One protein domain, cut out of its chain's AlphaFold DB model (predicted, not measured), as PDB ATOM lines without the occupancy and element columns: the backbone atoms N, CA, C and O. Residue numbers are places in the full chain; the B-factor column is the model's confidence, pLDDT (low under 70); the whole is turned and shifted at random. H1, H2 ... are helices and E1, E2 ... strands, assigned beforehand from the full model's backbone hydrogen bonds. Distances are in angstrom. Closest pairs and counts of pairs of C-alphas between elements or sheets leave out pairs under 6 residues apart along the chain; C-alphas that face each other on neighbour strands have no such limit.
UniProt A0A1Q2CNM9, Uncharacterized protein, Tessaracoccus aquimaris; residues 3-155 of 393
ATOM      1  N   LYS A   3     115.764 130.128 196.654       94.88
ATOM      2  CA  LYS A   3     117.038 130.155 197.369       94.88
ATOM      3  C   LYS A   3     117.408 131.603 197.629       94.88
ATOM      4  O   LYS A   3     117.524 132.380 196.687       94.88
ATOM      5  N   ALA A   4     117.623 131.943 198.891       95.69
ATOM      6  CA  ALA A   4     118.074 133.263 199.291       95.69
ATOM      7  C   ALA A   4     119.348 133.147 200.118       95.69
ATOM      8  O   ALA A   4     119.455 132.281 200.983       95.69
ATOM      9  N   THR A   5     120.308 134.020 199.837       95.62
ATOM     10  CA  THR A   5     121.612 134.032 200.500       95.62
ATOM     11  C   THR A   5     121.856 135.416 201.078       95.62
ATOM     12  O   THR A   5     121.696 136.407 200.363       95.62
ATOM     13  N   ASN A   6     122.304 135.497 202.331       95.12
ATOM     14  CA  ASN A   6     122.862 136.740 202.857       95.12
ATOM     15  C   ASN A   6     124.233 136.994 202.209       95.12
ATOM     16  O   ASN A   6     125.246 136.454 202.649       95.12
ATOM     17  N   THR A   7     124.272 137.798 201.150       92.56
ATOM     18  CA  THR A   7     125.513 138.158 200.442       92.56
ATOM     19  C   THR A   7     126.177 139.421 200.988       92.56
ATOM     20  O   THR A   7     127.200 139.857 200.455       92.56
ATOM     21  N   THR A   8     125.617 140.033 202.034       90.31
ATOM     22  CA  THR A   8     126.209 141.221 202.654       90.31
ATOM     23  C   THR A   8     127.542 140.862 203.330       90.31
ATOM     24  O   THR A   8     127.773 139.701 203.670       90.31
ATOM     25  N   PRO A   9     128.455 141.824 203.549       89.12
ATOM     26  CA  PRO A   9     129.710 141.562 204.253       89.12
ATOM     27  C   PRO A   9     129.537 141.293 205.759       89.12
ATOM     28  O   PRO A   9     130.531 141.090 206.451       89.12
ATOM     29  N   ALA A  10     128.307 141.330 206.281       90.38
ATOM     30  CA  ALA A  10     128.008 141.281 207.704       90.38
ATOM     31  C   ALA A  10     126.884 140.284 208.022       90.38
ATOM     32  O   ALA A  10     126.231 139.715 207.143       90.38
ATOM     33  N   ARG A  11     126.660 140.075 209.321       93.50
ATOM     34  CA  ARG A  11     125.435 139.439 209.803       93.50
ATOM     35  C   ARG A  11     124.268 140.402 209.638       93.50
ATOM     36  O   ARG A  11     124.457 141.600 209.819       93.50
ATOM     37  N   VAL A  12     123.091 139.868 209.341       94.31
ATOM     38  CA  VAL A  12     121.846 140.642 209.230       94.31
ATOM     39  C   VAL A  12     120.851 140.169 210.280       94.31
ATOM     40  O   VAL A  12     120.951 139.033 210.747       94.31
ATOM     41  N   ASP A  13     119.913 141.034 210.654       95.06
ATOM     42  CA  ASP A  13     118.878 140.717 211.647       95.06
ATOM     43  C   ASP A  13     117.687 139.969 211.039       95.06
ATOM     44  O   ASP A  13     116.923 139.304 211.743       95.06
ATOM     45  N   GLU A  14     117.509 140.100 209.725       95.62
ATOM     46  CA  GLU A  14     116.342 139.594 209.032       95.62
ATOM     47  C   GLU A  14     116.644 139.176 207.594       95.62
ATOM     48  O   GLU A  14     117.346 139.867 206.850       95.62
ATOM     49  N   LEU A  15     116.046 138.053 207.195       96.62
ATOM     50  CA  LEU A  15     115.938 137.599 205.815       96.62
ATOM     51  C   LEU A  15     114.470 137.270 205.524       96.62
ATOM     52  O   LEU A  15     113.881 136.412 206.177       96.62
ATOM     53  N   ILE A  16     113.886 137.924 204.526       96.94
ATOM     54  CA  ILE A  16     112.523 137.681 204.044       96.94
ATOM     55  C   ILE A  16     112.587 137.142 202.622       96.94
ATOM     56  O   ILE A  16     113.291 137.693 201.781       96.94
ATOM     57  N   VAL A  17     111.819 136.096 202.333       97.00
ATOM     58  CA  VAL A  17     111.626 135.536 200.994       97.00
ATOM     59  C   VAL A  17     110.137 135.487 200.687       97.00
ATOM     60  O   VAL A  17     109.387 134.847 201.417       97.00
ATOM     61  N   THR A  18     109.715 136.127 199.598       96.00
ATOM     62  CA  THR A  18     108.312 136.178 199.157       96.00
ATOM     63  C   THR A  18     108.164 135.601 197.757       96.00
ATOM     64  O   THR A  18     108.965 135.916 196.874       96.00
ATOM     65  N   ASP A  19     107.126 134.787 197.557       94.44
ATOM     66  CA  ASP A  19     106.765 134.181 196.276       94.44
ATOM     67  C   ASP A  19     105.243 133.925 196.178       94.44
ATOM     68  O   ASP A  19     104.700 133.222 197.030       94.44
ATOM     69  N   PRO A  20     104.523 134.458 195.179       92.88
ATOM     70  CA  PRO A  20     104.994 135.394 194.173       92.88
ATOM     71  C   PRO A  20     104.995 136.822 194.736       92.88
ATOM     72  O   PRO A  20     104.298 137.138 195.701       92.88
ATOM     73  N   VAL A  21     105.766 137.710 194.116       87.12
ATOM     74  CA  VAL A  21     105.734 139.157 194.414       87.12
ATOM     75  C   VAL A  21     104.819 139.922 193.465       87.12
ATOM     76  O   VAL A  21     104.450 141.060 193.745       87.12
ATOM     77  N   ASP A  22     104.454 139.295 192.352       77.31
ATOM     78  CA  ASP A  22     103.447 139.777 191.418       77.31
ATOM     79  C   ASP A  22     102.371 138.703 191.247       77.31
ATOM     80  O   ASP A  22     102.665 137.550 190.922       77.31
ATOM     81  N   ASP A  23     101.123 139.083 191.494       71.88
ATOM     82  CA  ASP A  23      99.977 138.189 191.347       71.88
ATOM     83  C   ASP A  23      99.525 138.082 189.892       71.88
ATOM     84  O   ASP A  23      98.883 137.099 189.509       71.88
ATOM     85  N   ALA A  24      99.878 139.069 189.062       70.31
ATOM     86  CA  ALA A  24      99.553 139.055 187.651       70.31
ATOM     87  C   ALA A  24     100.331 137.924 186.958       70.31
ATOM     88  O   ALA A  24     101.553 137.956 186.845       70.31
ATOM     89  N   ASN A  25      99.602 136.921 186.461       72.00
ATOM     90  CA  ASN A  25     100.133 135.725 185.784       72.00
ATOM     91  C   ASN A  25     100.949 134.772 186.670       72.00
ATOM     92  O   ASN A  25     101.738 133.973 186.154       72.00
ATOM     93  N   SER A  26     100.728 134.813 187.985       86.00
ATOM     94  CA  SER A  26     101.342 133.858 188.901       86.00
ATOM     95  C   SER A  26     100.995 132.405 188.526       86.00
ATOM     96  O   SER A  26      99.821 132.094 188.275       86.00
ATOM     97  N   PRO A  27     101.964 131.465 188.559       89.94
ATOM     98  CA  PRO A  27     101.682 130.052 188.319       89.94
ATOM     99  C   PRO A  27     100.698 129.458 189.334       89.94
ATOM    100  O   PRO A  27     100.049 128.460 189.021       89.94
ATOM    101  N   PHE A  28     100.531 130.053 190.522       92.25
ATOM    102  CA  PHE A  28      99.626 129.549 191.565       92.25
ATOM    103  C   PHE A  28      98.132 129.667 191.204       92.25
ATOM    104  O   PHE A  28      97.271 129.087 191.880       92.25
ATOM    105  N   ALA A  29      97.805 130.358 190.106       89.88
ATOM    106  CA  ALA A  29      96.489 130.267 189.481       89.88
ATOM    107  C   ALA A  29      96.258 128.893 188.821       89.88
ATOM    108  O   ALA A  29      95.134 128.399 188.798       89.88
ATOM    109  N   SER A  30      97.314 128.244 188.336       90.19
ATOM    110  CA  SER A  30      97.242 127.009 187.545       90.19
ATOM    111  C   SER A  30      97.781 125.782 188.277       90.19
ATOM    112  O   SER A  30      97.581 124.661 187.816       90.19
ATOM    113  N   VAL A  31      98.433 125.959 189.429       91.00
ATOM    114  CA  VAL A  31      98.945 124.859 190.257       91.00
ATOM    115  C   VAL A  31      98.434 124.934 191.698       91.00
ATOM    116  O   VAL A  31      98.096 126.000 192.216       91.00
ATOM    117  N   ASN A  32      98.385 123.780 192.354       92.19
ATOM    118  CA  ASN A  32      98.291 123.650 193.805       92.19
ATOM    119  C   ASN A  32      99.682 123.375 194.372       92.19
ATOM    120  O   ASN A  32     100.490 122.708 193.726       92.19
ATOM    121  N   ILE A  33      99.945 123.841 195.590       93.44
ATOM    122  CA  ILE A  33     101.099 123.380 196.363       93.44
ATOM    123  C   ILE A  33     100.693 122.058 197.019       93.44
ATOM    124  O   ILE A  33      99.652 121.987 197.667       93.44
ATOM    125  N   ALA A  34     101.488 121.015 196.809       90.81
ATOM    126  CA  ALA A  34     101.290 119.694 197.396       90.81
ATOM    127  C   ALA A  34     102.162 119.489 198.640       90.81
ATOM    128  O   ALA A  34     101.746 118.815 199.578       90.81
ATOM    129  N   ARG A  35     103.361 120.088 198.663       93.06
ATOM    130  CA  ARG A  35     104.292 119.998 199.792       93.06
ATOM    131  C   ARG A  35     105.226 121.202 199.849       93.06
ATOM    132  O   ARG A  35     105.602 121.757 198.815       93.06
ATOM    133  N   ILE A  36     105.636 121.556 201.063       95.62
ATOM    134  CA  ILE A  36     106.662 122.560 201.349       95.62
ATOM    135  C   ILE A  36     107.828 121.860 202.063       95.62
ATOM    136  O   ILE A  36     107.607 121.029 202.939       95.62
ATOM    137  N   VAL A  37     109.062 122.167 201.663       96.44
ATOM    138  CA  VAL A  37     110.297 121.746 202.349       96.44
ATOM    139  C   VAL A  37     111.180 122.970 202.548       96.44
ATOM    140  O   VAL A  37     111.394 123.729 201.600       96.44
ATOM    141  N   ILE A  38     111.681 123.173 203.760       97.25
ATOM    142  CA  ILE A  38     112.334 124.399 204.207       97.25
ATOM    143  C   ILE A  38     113.686 124.055 204.833       97.25
ATOM    144  O   ILE A  38     113.790 123.220 205.722       97.25
ATOM    145  N   SER A  39     114.732 124.755 204.400       97.25
ATOM    146  CA  SER A  39     115.997 124.830 205.133       97.25
ATOM    147  C   SER A  39     116.166 126.241 205.666       97.25
ATOM    148  O   SER A  39     116.178 127.204 204.893       97.25
ATOM    149  N   GLU A  40     116.325 126.361 206.978       96.81
ATOM    150  CA  GLU A  40     116.599 127.637 207.633       96.81
ATOM    151  C   GLU A  40     118.057 128.079 207.405       96.81
ATOM    152  O   GLU A  40     118.946 127.228 207.268       96.81
ATOM    153  N   PRO A  41     118.328 129.396 207.352       97.44
ATOM    154  CA  PRO A  41     119.683 129.913 207.260       97.44
ATOM    155  C   PRO A  41     120.426 129.742 208.590       97.44
ATOM    156  O   PRO A  41     119.850 129.860 209.670       97.44
ATOM    157  N   ALA A  42     121.736 129.508 208.515       97.31
ATOM    158  CA  ALA A  42     122.599 129.501 209.691       97.31
ATOM    159  C   ALA A  42     122.668 130.888 210.359       97.31
ATOM    160  O   ALA A  42     122.644 131.927 209.692       97.31
ATOM    161  N   GLY A  43     122.779 130.896 211.683       94.50
ATOM    162  CA  GLY A  43     122.926 132.109 212.473       94.50
ATOM    163  C   GLY A  43     122.629 131.881 213.949       94.50
ATOM    164  O   GLY A  43     122.262 130.785 214.379       94.50
ATOM    165  N   GLU A  44     122.760 132.935 214.744       92.69
ATOM    166  CA  GLU A  44     122.444 132.897 216.169       92.69
ATOM    167  C   GLU A  44     120.986 133.287 216.411       92.69
ATOM    168  O   GLU A  44     120.528 134.343 215.971       92.69
ATOM    169  N   ARG A  45     120.273 132.448 217.176       91.75
ATOM    170  CA  ARG A  45     118.867 132.662 217.563       91.75
ATOM    171  C   ARG A  45     117.933 132.882 216.367       91.75
ATOM    172  O   ARG A  45     116.958 133.616 216.490       91.75
ATOM    173  N   VAL A  46     118.237 132.249 215.233       93.31
ATOM    174  CA  VAL A  46     117.384 132.293 214.045       93.31
ATOM    175  C   VAL A  46     116.038 131.648 214.365       93.31
ATOM    176  O   VAL A  46     115.982 130.544 214.905       93.31
ATOM    177  N   GLN A  47     114.963 132.366 214.059       95.06
ATOM    178  CA  GLN A  47     113.589 131.891 214.149       95.06
ATOM    179  C   GLN A  47     112.892 132.139 212.818       95.06
ATOM    180  O   GLN A  47     112.823 133.279 212.355       95.06
ATOM    181  N   GLY A  48     112.382 131.073 212.205       96.69
ATOM    182  CA  GLY A  48     111.577 131.147 210.994       96.69
ATOM    183  C   GLY A  48     110.090 131.365 211.279       96.69
ATOM    184  O   GLY A  48     109.526 130.833 212.232       96.69
ATOM    185  N   THR A  49     109.434 132.114 210.404       98.19
ATOM    186  CA  THR A  49     107.983 132.288 210.337       98.19
ATOM    187  C   THR A  49     107.549 132.195 208.880       98.19
ATOM    188  O   THR A  49     108.097 132.887 208.024       98.19
ATOM    189  N   ILE A  50     106.564 131.354 208.587       98.31
ATOM    190  CA  ILE A  50     106.035 131.111 207.246       98.31
ATOM    191  C   ILE A  50     104.601 131.607 207.201       98.31
ATOM    192  O   ILE A  50     103.735 131.078 207.887       98.31
ATOM    193  N   THR A  51     104.344 132.626 206.393       98.44
ATOM    194  CA  THR A  51     102.996 133.139 206.148       98.44
ATOM    195  C   THR A  51     102.512 132.639 204.800       98.44
ATOM    196  O   THR A  51     103.143 132.905 203.778       98.44
ATOM    197  N   LEU A  52     101.401 131.912 204.792       98.06
ATOM    198  CA  LEU A  52     100.744 131.433 203.582       98.06
ATOM    199  C   LEU A  52      99.576 132.355 203.260       98.06
ATOM    200  O   LEU A  52      98.762 132.656 204.129       98.06
ATOM    201  N   ARG A  53      99.483 132.796 202.008       96.31
ATOM    202  CA  ARG A  53      98.358 133.580 201.500       96.31
ATOM    203  C   ARG A  53      97.445 132.685 200.686       96.31
ATOM    204  O   ARG A  53      97.905 131.986 199.785       96.31
ATOM    205  N   TYR A  54      96.151 132.749 200.963       95.12
ATOM    206  CA  TYR A  54      95.137 131.935 200.306       95.12
ATOM    207  C   TYR A  54      94.372 132.728 199.250       95.12
ATOM    208  O   TYR A  54      94.256 133.950 199.314       95.12
ATOM    209  N   ALA A  55      93.793 132.014 198.287       91.50
ATOM    210  CA  ALA A  55      93.030 132.592 197.179       91.50
ATOM    211  C   ALA A  55      91.847 133.480 197.615       91.50
ATOM    212  O   ALA A  55      91.426 134.351 196.863       91.50
ATOM    213  N   GLY A  56      91.317 133.265 198.824       88.12
ATOM    214  CA  GLY A  56      90.267 134.096 199.425       88.12
ATOM    215  C   GLY A  56      90.770 135.392 200.069       88.12
ATOM    216  O   GLY A  56      89.981 136.100 200.685       88.12
ATOM    217  N   GLY A  57      92.071 135.686 199.976       89.69
ATOM    218  CA  GLY A  57      92.706 136.868 200.564       89.69
ATOM    219  C   GLY A  57      93.109 136.714 202.032       89.69
ATOM    220  O   GLY A  57      93.745 137.610 202.577       89.69
ATOM    221  N   THR A  58      92.775 135.593 202.676       95.94
ATOM    222  CA  THR A  58      93.208 135.296 204.047       95.94
ATOM    223  C   THR A  58      94.678 134.890 204.091       95.94
ATOM    224  O   THR A  58      95.252 134.439 203.094       95.94
ATOM    225  N   THR A  59      95.286 135.033 205.266       97.56
ATOM    226  CA  THR A  59      96.665 134.619 205.531       97.56
ATOM    227  C   THR A  59      96.746 133.871 206.847       97.56
ATOM    228  O   THR A  59      96.204 134.361 207.835       97.56
ATOM    229  N   ASP A  60      97.493 132.772 206.864       98.19
ATOM    230  CA  ASP A  60      97.825 132.040 208.087       98.19
ATOM    231  C   ASP A  60      99.340 131.997 208.276       98.19
ATOM    232  O   ASP A  60     100.103 132.024 207.307       98.19
ATOM    233  N   THR A  61      99.777 131.931 209.530       98.19
ATOM    234  CA  THR A  61     101.190 131.982 209.906       98.19
ATOM    235  C   THR A  61     101.583 130.741 210.696       98.19
ATOM    236  O   THR A  61     100.898 130.342 211.634       98.19
ATOM    237  N   PHE A  62     102.722 130.162 210.331       98.44
ATOM    238  CA  PHE A  62     103.235 128.896 210.842       98.44
ATOM    239  C   PHE A  62     104.719 129.012 211.186       98.44
ATOM    240  O   PHE A  62     105.439 129.849 210.638       98.44
ATOM    241  N   THR A  63     105.216 128.123 212.042       98.31
ATOM    242  CA  THR A  63     106.655 127.830 212.085       98.31
ATOM    243  C   THR A  63     107.068 127.010 210.850       98.31
ATOM    244  O   THR A  63     106.202 126.407 210.206       98.31
ATOM    245  N   PRO A  64     108.367 126.918 210.507       97.56
ATOM    246  CA  PRO A  64     108.831 126.085 209.396       97.56
ATOM    247  C   PRO A  64     108.359 124.631 209.504       97.56
ATOM    248  O   PRO A  64     107.724 124.128 208.583       97.56
ATOM    249  N   ALA A  65     108.538 124.000 210.668       97.62
ATOM    250  CA  ALA A  65     108.101 122.622 210.899       97.62
ATOM    251  C   ALA A  65     106.574 122.440 210.778       97.62
ATOM    252  O   ALA A  65     106.111 121.409 210.299       97.62
ATOM    253  N   GLN A  66     105.778 123.435 211.192       98.19
ATOM    254  CA  GLN A  66     104.322 123.395 211.015       98.19
ATOM    255  C   GLN A  66     103.930 123.503 209.539       98.19
ATOM    256  O   GLN A  66     103.059 122.761 209.097       98.19
ATOM    257  N   ALA A  67     104.585 124.385 208.777       97.69
ATOM    258  CA  ALA A  67     104.331 124.537 207.348       97.69
ATOM    259  C   ALA A  67     104.701 123.269 206.553       97.69
ATOM    260  O   ALA A  67     103.971 122.889 205.642       97.69
ATOM    261  N   GLU A  68     105.796 122.590 206.912       97.50
ATOM    262  CA  GLU A  68     106.200 121.311 206.306       97.50
ATOM    263  C   GLU A  68     105.247 120.150 206.631       97.50
ATOM    264  O   GLU A  68     105.172 119.185 205.870       97.50
ATOM    265  N   ALA A  69     104.525 120.233 207.752       97.44
ATOM    266  CA  ALA A  69     103.572 119.218 208.193       97.44
ATOM    267  C   ALA A  69     102.163 119.385 207.592       97.44
ATOM    268  O   ALA A  69     101.316 118.513 207.796       97.44
ATOM    269  N   LEU A  70     101.893 120.486 206.878       97.06
ATOM    270  CA  LEU A  70     100.601 120.721 206.232       97.06
ATOM    271  C   LEU A  70     100.322 119.670 205.155       97.06
ATOM    272  O   LEU A  70     101.202 119.296 204.376       97.06
ATOM    273  N   SER A  71      99.071 119.219 205.089       93.94
ATOM    274  CA  SER A  71      98.639 118.282 204.055       93.94
ATOM    275  C   SER A  71      98.420 118.992 202.716       93.94
ATOM    276  O   SER A  71      98.182 120.200 202.660       93.94
ATOM    277  N   GLU A  72      98.395 118.233 201.617       90.44
ATOM    278  CA  GLU A  72      97.995 118.771 200.307       90.44
ATOM    279  C   GLU A  72      96.601 119.420 200.363       90.44
ATOM    280  O   GLU A  72      96.346 120.431 199.705       90.44
ATOM    281  N   PHE A  73      95.696 118.880 201.190       91.69
ATOM    282  CA  PHE A  73      94.379 119.467 201.392       91.69
ATOM    283  C   PHE A  73      94.503 120.888 201.951       91.69
ATOM    284  O   PHE A  73      93.905 121.802 201.384       91.69
ATOM    285  N   ASP A  74      95.308 121.111 202.986       95.88
ATOM    286  CA  ASP A  74      95.497 122.437 203.588       95.88
ATOM    287  C   ASP A  74      96.145 123.427 202.604       95.88
ATOM    288  O   ASP A  74      95.809 124.612 202.572       95.88
ATOM    289  N   LEU A  75      97.028 122.923 201.739       95.88
ATOM    290  CA  LEU A  75      97.813 123.720 200.797       95.88
ATOM    291  C   LEU A  75      97.093 124.034 199.471       95.88
ATOM    292  O   LEU A  75      97.497 124.951 198.751       95.88
ATOM    293  N   ARG A  76      95.991 123.346 199.137       91.69
ATOM    294  CA  ARG A  76      95.323 123.435 197.815       91.69
ATOM    295  C   ARG A  76      94.863 124.836 197.395       91.69
ATOM    296  O   ARG A  76      94.629 125.092 196.210       91.69
ATOM    297  N   ASN A  77      94.676 125.734 198.362       93.62
ATOM    298  CA  ASN A  77      94.205 127.103 198.143       93.62
ATOM    299  C   ASN A  77      95.270 128.175 198.372       93.62
ATOM    300  O   ASN A  77      94.949 129.358 198.263       93.62
ATOM    301  N   VAL A  78      96.507 127.777 198.663       96.06
ATOM    302  CA  VAL A  78      97.628 128.701 198.824       96.06
ATOM    303  C   VAL A  78      98.018 129.268 197.458       96.06
ATOM    304  O   VAL A  78      98.187 128.529 196.488       96.06
ATOM    305  N   VAL A  79      98.131 130.594 197.390       95.00
ATOM    306  CA  VAL A  79      98.499 131.374 196.195       95.00
ATOM    307  C   VAL A  79      99.738 132.242 196.405       95.00
ATOM    308  O   VAL A  79     100.145 132.981 195.515       95.00
ATOM    309  N   GLY A  80     100.333 132.181 197.590       94.94
ATOM    310  CA  GLY A  80     101.612 132.808 197.867       94.94
ATOM    311  C   GLY A  80     102.148 132.419 199.232       94.94
ATOM    312  O   GLY A  80     101.416 131.926 200.092       94.94
ATOM    313  N   LEU A  81     103.433 132.660 199.418       96.69
ATOM    314  CA  LEU A  81     104.182 132.366 200.621       96.69
ATOM    315  C   LEU A  81     105.151 133.515 200.906       96.69
ATOM    316  O   LEU A  81     105.820 134.022 200.006       96.69
ATOM    317  N   THR A  82     105.274 133.869 202.179       97.69
ATOM    318  CA  THR A  82     106.346 134.715 202.700       97.69
ATOM    319  C   THR A  82     107.023 133.992 203.854       97.69
ATOM    320  O   THR A  82     106.407 133.756 204.889       97.69
ATOM    321  N   ALA A  83     108.295 133.648 203.687       97.88
ATOM    322  CA  ALA A  83     109.144 133.179 204.770       97.88
ATOM    323  C   ALA A  83     109.936 134.350 205.341       97.88
ATOM    324  O   ALA A  83     110.516 135.135 204.596       97.88
ATOM    325  N   ARG A  84     109.976 134.454 206.660       97.88
ATOM    326  CA  ARG A  84     110.732 135.458 207.399       97.88
ATOM    327  C   ARG A  84     111.590 134.744 208.426       97.88
ATOM    328  O   ARG A  84     111.056 134.007 209.247       97.88
ATOM    329  N   TRP A  85     112.890 134.979 208.395       97.81
ATOM    330  CA  TRP A  85     113.817 134.543 209.430       97.81
ATOM    331  C   TRP A  85     114.336 135.769 210.163       97.81
ATOM    332  O   TRP A  85     114.852 136.682 209.524       97.81
ATOM    333  N   SER A  86     114.199 135.776 211.486       95.69
ATOM    334  CA  SER A  86     114.730 136.818 212.371       95.69
ATOM    335  C   SER A  86     115.795 136.246 213.299       95.69
ATOM    336  O   SER A  86     115.662 135.107 213.741       95.69
ATOM    337  N   GLY A  87     116.820 137.027 213.627       93.69
ATOM    338  CA  GLY A  87     117.964 136.616 214.451       93.69
ATOM    339  C   GLY A  87     119.267 137.118 213.833       93.69
ATOM    340  O   GLY A  87     119.232 137.839 212.851       93.69
ATOM    341  N   ARG A  88     120.439 136.734 214.351       95.25
ATOM    342  CA  ARG A  88     121.717 137.142 213.735       95.25
ATOM    343  C   ARG A  88     122.124 136.132 212.671       95.25
ATOM    344  O   ARG A  88     122.836 135.174 212.964       95.25
ATOM    345  N   ILE A  89     121.649 136.349 211.450       96.81
ATOM    346  CA  ILE A  89     121.876 135.481 210.293       96.81
ATOM    347  C   ILE A  89     123.303 135.671 209.786       96.81
ATOM    348  O   ILE A  89     123.735 136.798 209.530       96.81
ATOM    349  N   ASP A  90     124.041 134.571 209.636       97.50
ATOM    350  CA  ASP A  90     125.444 134.612 209.238       97.50
ATOM    351  C   ASP A  90     125.639 135.144 207.813       97.50
ATOM    352  O   ASP A  90     124.771 135.048 206.938       97.50
ATOM    353  N   GLN A  91     126.822 135.700 207.560       95.88
ATOM    354  CA  GLN A  91     127.263 135.979 206.199       95.88
ATOM    355  C   GLN A  91     127.294 134.669 205.393       95.88
ATOM    356  O   GLN A  91     127.754 133.640 205.883       95.88
ATOM    357  N   ASN A  92     126.837 134.712 204.140       96.06
ATOM    358  CA  ASN A  92     126.688 133.567 203.236       96.06
ATOM    359  C   ASN A  92     125.698 132.489 203.708       96.06
ATOM    360  O   ASN A  92     125.593 131.449 203.056       96.06
ATOM    361  N   ALA A  93     124.953 132.715 204.795       97.12
ATOM    362  CA  ALA A  93     123.893 131.809 205.199       97.12
ATOM    363  C   ALA A  93     122.820 131.728 204.106       97.12
ATOM    364  O   ALA A  93     122.464 132.734 203.485       97.12
ATOM    365  N   VAL A  94     122.321 130.514 203.870       97.06
ATOM    366  CA  VAL A  94     121.377 130.208 202.794       97.06
ATOM    367  C   VAL A  94     120.080 129.701 203.394       97.06
ATOM    368  O   VAL A  94     120.096 128.729 204.141       97.06
ATOM    369  N   ALA A  95     118.968 130.303 202.993       97.00
ATOM    370  CA  ALA A  95     117.643 129.754 203.209       97.00
ATOM    371  C   ALA A  95     117.113 129.147 201.904       97.00
ATOM    372  O   ALA A  95     117.267 129.740 200.827       97.00
ATOM    373  N   THR A  96     116.483 127.975 201.982       97.12
ATOM    374  CA  THR A  96     115.832 127.348 200.823       97.12
ATOM    375  C   THR A  96     114.390 126.982 201.127       97.12
ATOM    376  O   THR A  96     114.057 126.561 202.230       97.12
ATOM    377  N   ILE A  97     113.529 127.147 200.123       96.75
ATOM    378  CA  ILE A  97     112.131 126.717 200.162       96.75
ATOM    379  C   ILE A  97     111.860 125.956 198.869       96.75
ATOM    380  O   ILE A  97     111.948 126.501 197.762       96.75
ATOM    381  N   ARG A  98     111.535 124.674 198.979       95.00
ATOM    382  CA  ARG A  98     111.099 123.849 197.856       95.00
ATOM    383  C   ARG A  98     109.592 123.658 197.949       95.00
ATOM    384  O   ARG A  98     109.091 123.160 198.949       95.00
ATOM    385  N   LEU A  99     108.903 124.057 196.888       93.00
ATOM    386  CA  LEU A  99     107.484 123.800 196.696       93.00
ATOM    387  C   LEU A  99     107.358 122.647 195.709       93.00
ATOM    388  O   LEU A  99     107.841 122.760 194.578       93.00
ATOM    389  N   ASP A 100     106.718 121.567 196.135       90.25
ATOM    390  CA  ASP A 100     106.256 120.532 195.220       90.25
ATOM    391  C   ASP A 100     104.835 120.922 194.798       90.25
ATOM    392  O   ASP A 100     103.995 121.229 195.648       90.25
ATOM    393  N   THR A 101     104.575 120.988 193.492       88.50
ATOM    394  CA  THR A 101     103.313 121.501 192.944       88.50
ATOM    395  C   THR A 101     102.605 120.468 192.076       88.50
ATOM    396  O   THR A 101     103.230 119.580 191.495       88.50
ATOM    397  N   ARG A 102     101.280 120.593 191.978       85.25
ATOM    398  CA  ARG A 102     100.420 119.774 191.121       85.25
ATOM    399  C   ARG A 102      99.608 120.672 190.200       85.25
ATOM    400  O   ARG A 102      99.007 121.644 190.658       85.25
ATOM    401  N   LEU A 103      99.596 120.352 188.909       86.94
ATOM    402  CA  LEU A 103      98.792 121.071 187.925       86.94
ATOM    403  C   LEU A 103      97.302 120.922 188.255       86.94
ATOM    404  O   LEU A 103      96.848 119.838 188.624       86.94
ATOM    405  N   ARG A 104      96.546 122.012 188.144       87.50
ATOM    406  CA  ARG A 104      95.090 122.008 188.302       87.50
ATOM    407  C   ARG A 104      94.420 121.671 186.975       87.50
ATOM    408  O   ARG A 104      94.935 122.007 185.915       87.50
ATOM    409  N   GLU A 105      93.227 121.095 187.049       85.00
ATOM    410  CA  GLU A 105      92.375 120.932 185.870       85.00
ATOM    411  C   GLU A 105      91.911 122.289 185.328       85.00
ATOM    412  O   GLU A 105      91.997 122.545 184.127       85.00
ATOM    413  N   THR A 106      91.466 123.172 186.227       89.00
ATOM    414  CA  THR A 106      90.994 124.519 185.902       89.00
ATOM    415  C   THR A 106      91.832 125.604 186.554       89.00
ATOM    416  O   THR A 106      92.350 125.458 187.674       89.00
ATOM    417  N   VAL A 107      91.926 126.730 185.848       89.31
ATOM    418  CA  VAL A 107      92.493 127.961 186.385       89.31
ATOM    419  C   VAL A 107      91.676 128.369 187.610       89.31
ATOM    420  O   VAL A 107      90.446 128.330 187.643       89.31
ATOM    421  N   ARG A 108      92.380 128.703 188.684       89.94
ATOM    422  CA  ARG A 108      91.790 129.042 189.972       89.94
ATOM    423  C   ARG A 108      90.823 130.214 189.821       89.94
ATOM    424  O   ARG A 108      91.187 131.266 189.312       89.94
ATOM    425  N   GLY A 109      89.604 130.031 190.322       87.44
ATOM    426  CA  GLY A 109      88.555 131.049 190.257       87.44
ATOM    427  C   GLY A 109      87.799 131.100 188.926       87.44
ATOM    428  O   GLY A 109      86.886 131.910 188.809       87.44
ATOM    429  N   THR A 110      88.122 130.238 187.957       88.88
ATOM    430  CA  THR A 110      87.396 130.139 186.684       88.88
ATOM    431  C   THR A 110      86.964 128.696 186.400       88.88
ATOM    432  O   THR A 110      87.288 127.759 187.134       88.88
ATOM    433  N   THR A 111      86.179 128.523 185.337       88.19
ATOM    434  CA  THR A 111      85.831 127.211 184.766       88.19
ATOM    435  C   THR A 111      86.759 126.813 183.619       88.19
ATOM    436  O   THR A 111      86.593 125.741 183.041       88.19
ATOM    437  N   ASP A 112      87.711 127.674 183.260       88.06
ATOM    438  CA  ASP A 112      88.592 127.455 182.119       88.06
ATOM    439  C   ASP A 112      89.648 126.417 182.472       88.06
ATOM    440  O   ASP A 112      90.262 126.469 183.542       88.06
ATOM    441  N   ARG A 113      89.888 125.476 181.557       85.69
ATOM    442  CA  ARG A 113      90.943 124.476 181.732       85.69
ATOM    443  C   ARG A 113      92.317 125.127 181.639       85.69
ATOM    444  O   ARG A 113      92.520 126.055 180.855       85.69
ATOM    445  N   VAL A 114      93.279 124.607 182.396       85.50
ATOM    446  CA  VAL A 114      94.679 124.993 182.202       85.50
ATOM    447  C   VAL A 114      95.133 124.474 180.836       85.50
ATOM    448  O   VAL A 114      95.142 123.270 180.588       85.50
ATOM    449  N   LEU A 115      95.470 125.389 179.927       83.69
ATOM    450  CA  LEU A 115      95.849 125.040 178.561       83.69
ATOM    451  C   LEU A 115      97.287 124.529 178.508       83.69
ATOM    452  O   LEU A 115      98.191 125.169 179.045       83.69
ATOM    453  N   THR A 116      97.509 123.437 177.782       83.25
ATOM    454  CA  THR A 116      98.842 122.968 177.390       83.25
ATOM    455  C   THR A 116      99.628 124.061 176.664       83.25
ATOM    456  O   THR A 116      99.078 124.772 175.825       83.25
ATOM    457  N   GLY A 117     100.929 124.169 176.940       82.12
ATOM    458  CA  GLY A 117     101.814 125.153 176.315       82.12
ATOM    459  C   GLY A 117     101.726 126.552 176.928       82.12
ATOM    460  O   GLY A 117     102.443 127.448 176.487       82.12
ATOM    461  N   SER A 118     100.896 126.753 177.956       85.69
ATOM    462  CA  SER A 118     100.879 127.992 178.738       85.69
ATOM    463  C   SER A 118     102.205 128.191 179.467       85.69
ATOM    464  O   SER A 118     102.752 127.242 180.041       85.69
ATOM    465  N   ILE A 119     102.667 129.441 179.473       86.06
ATOM    466  CA  ILE A 119     103.901 129.898 180.112       86.06
ATOM    467  C   ILE A 119     103.515 130.836 181.256       86.06
ATOM    468  O   ILE A 119     102.910 131.882 181.024       86.06
ATOM    469  N   PHE A 120     103.884 130.475 182.481       88.19
ATOM    470  CA  PHE A 120     103.674 131.292 183.673       88.19
ATOM    471  C   PHE A 120     105.013 131.804 184.178       88.19
ATOM    472  O   PHE A 120     105.944 131.024 184.389       88.19
ATOM    473  N   ARG A 121     105.110 133.117 184.393       89.38
ATOM    474  CA  ARG A 121     106.291 133.729 184.997       89.38
ATOM    475  C   ARG A 121     106.054 133.863 186.492       89.38
ATOM    476  O   ARG A 121     105.118 134.530 186.915       89.38
ATOM    477  N   ASN A 122     106.913 133.237 187.279       90.81
ATOM    478  CA  ASN A 122     106.927 133.372 188.722       90.81
ATOM    479  C   ASN A 122     108.047 134.318 189.131       90.81
ATOM    480  O   ASN A 122     109.176 134.121 188.694       90.81
ATOM    481  N   VAL A 123     107.759 135.312 189.967       91.88
ATOM    482  CA  VAL A 123     108.770 136.265 190.441       91.88
ATOM    483  C   VAL A 123     108.879 136.153 191.951       91.88
ATOM    484  O   VAL A 123     107.946 136.520 192.667       91.88
ATOM    485  N   GLY A 124     110.033 135.686 192.422       93.25
ATOM    486  CA  GLY A 124     110.387 135.672 193.835       93.25
ATOM    487  C   GLY A 124     111.198 136.910 194.214       93.25
ATOM    488  O   GLY A 124     111.873 137.516 193.380       93.25
ATOM    489  N   MET A 125     111.171 137.284 195.490       94.62
ATOM    490  CA  MET A 125     112.045 138.326 196.037       94.62
ATOM    491  C   MET A 125     112.623 137.889 197.365       94.62
ATOM    492  O   MET A 125     111.909 137.362 198.214       94.62
ATOM    493  N   ALA A 126     113.904 138.177 197.554       95.81
ATOM    494  CA  ALA A 126     114.569 138.107 198.840       95.81
ATOM    495  C   ALA A 126     114.879 139.525 199.321       95.81
ATOM    496  O   ALA A 126     115.277 140.373 198.524       95.81
ATOM    497  N   THR A 127     114.705 139.781 200.610       95.50
ATOM    498  CA  THR A 127     115.066 141.037 201.269       95.50
ATOM    499  C   THR A 127     115.866 140.719 202.518       95.50
ATOM    500  O   THR A 127     115.460 139.859 203.293       95.50
ATOM    501  N   VAL A 128     116.996 141.388 202.708       93.38
ATOM    502  CA  VAL A 128     117.764 141.351 203.955       93.38
ATOM    503  C   VAL A 128     117.710 142.708 204.625       93.38
ATOM    504  O   VAL A 128     117.797 143.730 203.938       93.38
ATOM    505  N   SER A 129     117.613 142.706 205.950       92.50
ATOM    506  CA  SER A 129     117.625 143.919 206.761       92.50
ATOM    507  C   SER A 129     118.498 143.730 208.001       92.50
ATOM    508  O   SER A 129     118.483 142.675 208.630       92.50
ATOM    509  N   ASP A 130     119.268 144.756 208.352       88.38
ATOM    510  CA  ASP A 130     120.072 144.818 209.582       88.38
ATOM    511  C   ASP A 130     119.664 146.041 210.418       88.38
ATOM    512  O   ASP A 130     119.164 147.034 209.874       88.38
ATOM    513  N   LEU A 131     119.884 145.965 211.732       82.06
ATOM    514  CA  LEU A 131     119.527 146.974 212.736       82.06
ATOM    515  C   LEU A 131     118.013 147.237 212.836       82.06
ATOM    516  O   LEU A 131     117.579 148.378 213.027       82.06
ATOM    517  N   ILE A 132     117.183 146.194 212.710       75.69
ATOM    518  CA  ILE A 132     115.714 146.352 212.660       75.69
ATOM    519  C   ILE A 132     115.124 146.884 213.977       75.69
ATOM    520  O   ILE A 132     114.181 147.682 213.927       75.69
ATOM    521  N   ASP A 133     115.738 146.512 215.107       70.69
ATOM    522  CA  ASP A 133     115.316 146.830 216.481       70.69
ATOM    523  C   ASP A 133     116.022 148.069 217.068       70.69
ATOM    524  O   ASP A 133     115.821 148.413 218.233       70.69
ATOM    525  N   TYR A 134     116.861 148.756 216.283       72.12
ATOM    526  CA  TYR A 134     117.522 149.986 216.723       72.12
ATOM    527  C   TYR A 134     116.639 151.210 216.421       72.12
ATOM    528  O   TYR A 134     116.490 151.630 215.273       72.12
ATOM    529  N   ASP A 135     116.048 151.782 217.472       62.91
ATOM    530  CA  ASP A 135     115.182 152.974 217.453       62.91
ATOM    531  C   ASP A 135     115.986 154.286 217.498       62.91
ATOM    532  O   ASP A 135     115.794 155.144 218.353       62.91
ATOM    533  N   GLN A 136     116.973 154.451 216.620       56.53
ATOM    534  CA  GLN A 136     117.642 155.746 216.504       56.53
ATOM    535  C   GLN A 136     117.665 156.205 215.054       56.53
ATOM    536  O   GLN A 136     118.246 155.542 214.200       56.53
ATOM    537  N   GLU A 137     117.130 157.408 214.812       57.59
ATOM    538  CA  GLU A 137     117.231 158.186 213.559       57.59
ATOM    539  C   GLU A 137     118.685 158.390 213.062       57.59
ATOM    540  O   GLU A 137     118.912 158.968 212.003       57.59
ATOM    541  N   ILE A 138     119.680 157.930 213.826       55.44
ATOM    542  CA  ILE A 138     121.112 158.183 213.651       55.44
ATOM    543  C   ILE A 138     121.781 157.139 212.734       55.44
ATOM    544  O   ILE A 138     122.836 157.423 212.166       55.44
ATOM    545  N   TYR A 139     121.170 155.966 212.516       58.19
ATOM    546  CA  TYR A 139     121.700 154.947 211.602       58.19
ATOM    547  C   TYR A 139     120.651 154.528 210.566       58.19
ATOM    548  O   TYR A 139     119.556 154.109 210.942       58.19
ATOM    549  N   PRO A 140     120.952 154.610 209.254       60.75
ATOM    550  CA  PRO A 140     120.015 154.134 208.251       60.75
ATOM    551  C   PRO A 140     119.878 152.617 208.389       60.75
ATOM    552  O   PRO A 140     120.868 151.894 208.275       60.75
ATOM    553  N   LYS A 141     118.648 152.134 208.606       69.44
ATOM    554  CA  LYS A 141     118.325 150.708 208.476       69.44
ATOM    555  C   LYS A 141     118.802 150.245 207.104       69.44
ATOM    556  O   LYS A 141     118.340 150.757 206.081       69.44
ATOM    557  N   VAL A 142     119.747 149.312 207.070       77.56
ATOM    558  CA  VAL A 142     120.301 148.833 205.804       77.56
ATOM    559  C   VAL A 142     119.398 147.720 205.319       77.56
ATOM    560  O   VAL A 142     119.329 146.663 205.935       77.56
ATOM    561  N   THR A 143     118.677 147.981 204.231       84.31
ATOM    562  CA  THR A 143     117.833 146.989 203.564       84.31
ATOM    563  C   THR A 143     118.307 146.814 202.132       84.31
ATOM    564  O   THR A 143     118.529 147.796 201.422       84.31
ATOM    565  N   ALA A 144     118.453 145.567 201.702       86.88
ATOM    566  CA  ALA A 144     118.747 145.222 200.320       86.88
ATOM    567  C   ALA A 144     117.757 144.161 199.847       86.88
ATOM    568  O   ALA A 144     117.475 143.208 200.566       86.88
ATOM    569  N   SER A 145     117.247 144.317 198.628       90.88
ATOM    570  CA  SER A 145     116.313 143.370 198.024       90.88
ATOM    571  C   SER A 145     116.794 142.927 196.652       90.88
ATOM    572  O   SER A 145     117.315 143.738 195.887       90.88
ATOM    573  N   HIS A 146     116.549 141.669 196.312       92.75
ATOM    574  CA  HIS A 146     116.811 141.112 194.993       92.75
ATOM    575  C   HIS A 146     115.584 140.351 194.500       92.75
ATOM    576  O   HIS A 146     114.938 139.650 195.280       92.75
ATOM    577  N   ARG A 147     115.270 140.484 193.211       92.69
ATOM    578  CA  ARG A 147     114.193 139.749 192.542       92.69
ATOM    579  C   ARG A 147     114.794 138.791 191.534       92.69
ATOM    580  O   ARG A 147     115.763 139.141 190.873       92.69
ATOM    581  N   ASP A 148     114.198 137.620 191.420       91.44
ATOM    582  CA  ASP A 148     114.557 136.639 190.405       91.44
ATOM    583  C   ASP A 148     113.286 135.984 189.870       91.44
ATOM    584  O   ASP A 148     112.262 135.949 190.565       91.44
ATOM    585  N   ASP A 149     113.338 135.498 188.636       89.94
ATOM    586  CA  ASP A 149     112.185 134.893 187.988       89.94
ATOM    587  C   ASP A 149     112.431 133.473 187.491       89.94
ATOM    588  O   ASP A 149     113.532 133.069 187.128       89.94
ATOM    589  N   ALA A 150     111.355 132.697 187.503       88.44
ATOM    590  CA  ALA A 150     111.313 131.338 187.009       88.44
ATOM    591  C   ALA A 150     110.128 131.178 186.062       88.44
ATOM    592  O   ALA A 150     109.064 131.766 186.257       88.44
ATOM    593  N   ILE A 151     110.306 130.343 185.045       87.12
ATOM    594  CA  ILE A 151     109.262 130.037 184.075       87.12
ATOM    595  C   ILE A 151     108.700 128.649 184.367       87.12
ATOM    596  O   ILE A 151     109.446 127.672 184.458       87.12
ATOM    597  N   LEU A 152     107.376 128.563 184.483       86.19
ATOM    598  CA  LEU A 152     106.637 127.309 184.509       86.19
ATOM    599  C   LEU A 152     105.933 127.124 183.168       86.19
ATOM    600  O   LEU A 152     105.052 127.902 182.806       86.19
ATOM    601  N   ASN A 153     106.311 126.065 182.455       86.25
ATOM    602  CA  ASN A 153     105.668 125.659 181.213       86.25
ATOM    603  C   ASN A 153     104.734 124.488 181.487       86.25
ATOM    604  O   ASN A 153     105.129 123.494 182.096       86.25
ATOM    605  N   THR A 154     103.508 124.591 180.999       84.88
ATOM    606  CA  THR A 154     102.580 123.460 180.985       84.88
ATOM    607  C   THR A 154     102.810 122.628 179.736       84.88
ATOM    608  O   THR A 154     103.008 123.146 178.638       84.88
ATOM    609  N   VAL A 155     102.790 121.316 179.910       82.75
ATOM    610  CA  VAL A 155     102.975 120.329 178.848       82.75
ATOM    611  C   VAL A 155     101.727 119.464 178.774       82.75
ATOM    612  O   VAL A 155     101.005 119.337 179.762       82.75
TER     613      VAL A 155
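What this domain is: This is residues 3 to 155 of the 393 residues of an uncharacterized protein of Tessaracoccus aquimaris (UniProt A0A1Q2CNM9). A long, twisted sheet of six strands, E5 E4 E6 E2 E8 E9, is partly covered on one face by a smaller sheet, E1 E7 E3, in an uneven sandwich whose strands run nearly along each other. The short helix H1 sits by E5 and E4 of the large sheet and by E3 of the small one, with H2 by E3, while loops at opposite ends, residues 104 to 118 and 131 to 141, hold the two C-alphas farthest apart. The printed part has 153 residues, with nine named strands and two named helices in the order E1 E2 E3 E4 E5 H1 H2 E6 E7 E8 E9; both sheets are antiparallel and the class is mostly strand. It is compact, with a radius of gyration of the C-alphas of 16.9 A, and only just elongated, spanning 55 by 28 by 26 A.

How they stand to each other: The large sheet runs E5, residues 59 to 62, E4, residues 43 to 54, E6, residues 78 to 89, E2, residues 12 to 19, E8, residues 119 to 130, and E9, residues 142 to 153. From edge to edge its strands' lines turn by 74 degrees. E4 and E5 form a hairpin, with N 50 and O 62 2.8 A apart. E4 and E6 stand at 166 degrees, with N 49 and O 84 2.7 A apart. E6 and E2 pair through N 17 and O 83, 2.8 A, and E2 and E8 through N 16 and O 127, 2.8 A. E8 and E9 form a hairpin, with N 122 and O 150 at 2.8 A. The small sheet has the inner strand E7, residues 94 to 103, between E1, residues 3 to 5, and E3, residues 31 to 39. The pairing of E7 is staggered: its residues 94 to 96 pair with E1, where N 95 and O 4 are 2.9 A apart, and its residues 96 to 103 with E3, where N 98 and O 37 are 2.8 A apart. The two sheets form a sandwich, two sheets face to face; the parts that face each other are 10.2 A centre to centre, with the strands of the one at 9 degrees to those of the other. E7 is near E2, with 7 pairs of C-alphas within 10 A. H1, residues 64 to 68, is on the large sheet at a height of 7.7 A, only just over E5, on which 3 of its C-alphas fall. Its closest C-alpha to E3 is that of Glu 68, 5.1 A from Ile 36. H2, residues 72 to 75, is on the small sheet, over none of its strands; the closest C-alphas of H2 and E3 are those of Glu 72 and Ala 34, 4.5 A. E5, H1 H2 and E6 form a split strand-helix-strand unit, two strands running the same way with E4 between them, and its crossover is right-handed. The one O i to N i+4 pair of H1 is within hydrogen-bond range; H2 is too short for such a pair.

Where its parts are: E1 begins at C-alpha 3, (117.038, 130.155, 197.369). E8 and E9 each measure 36.8 A from first to last C-alpha, E4 30.3 A, E7 28.5 A, E6 27.7 A, E3 22.6 A and E2 20.9 A. E3 bends by 63 degrees at residue 34, E4 by 63 degrees at residue 46 and E6 by 55 degrees at residue 86. E9 ends at C-alpha 153, (105.668, 125.659, 181.213).

The domain as a whole: The C-alphas of Arg 113 and Ile 138, the two farthest apart, are 55.4 A from each other. The printed part has no cut. The long links are E2 to E3, E7 to E8 and E8 to E9. Mean pLDDT of the printed part is 90.3, and residues 135 to 141 are under 70.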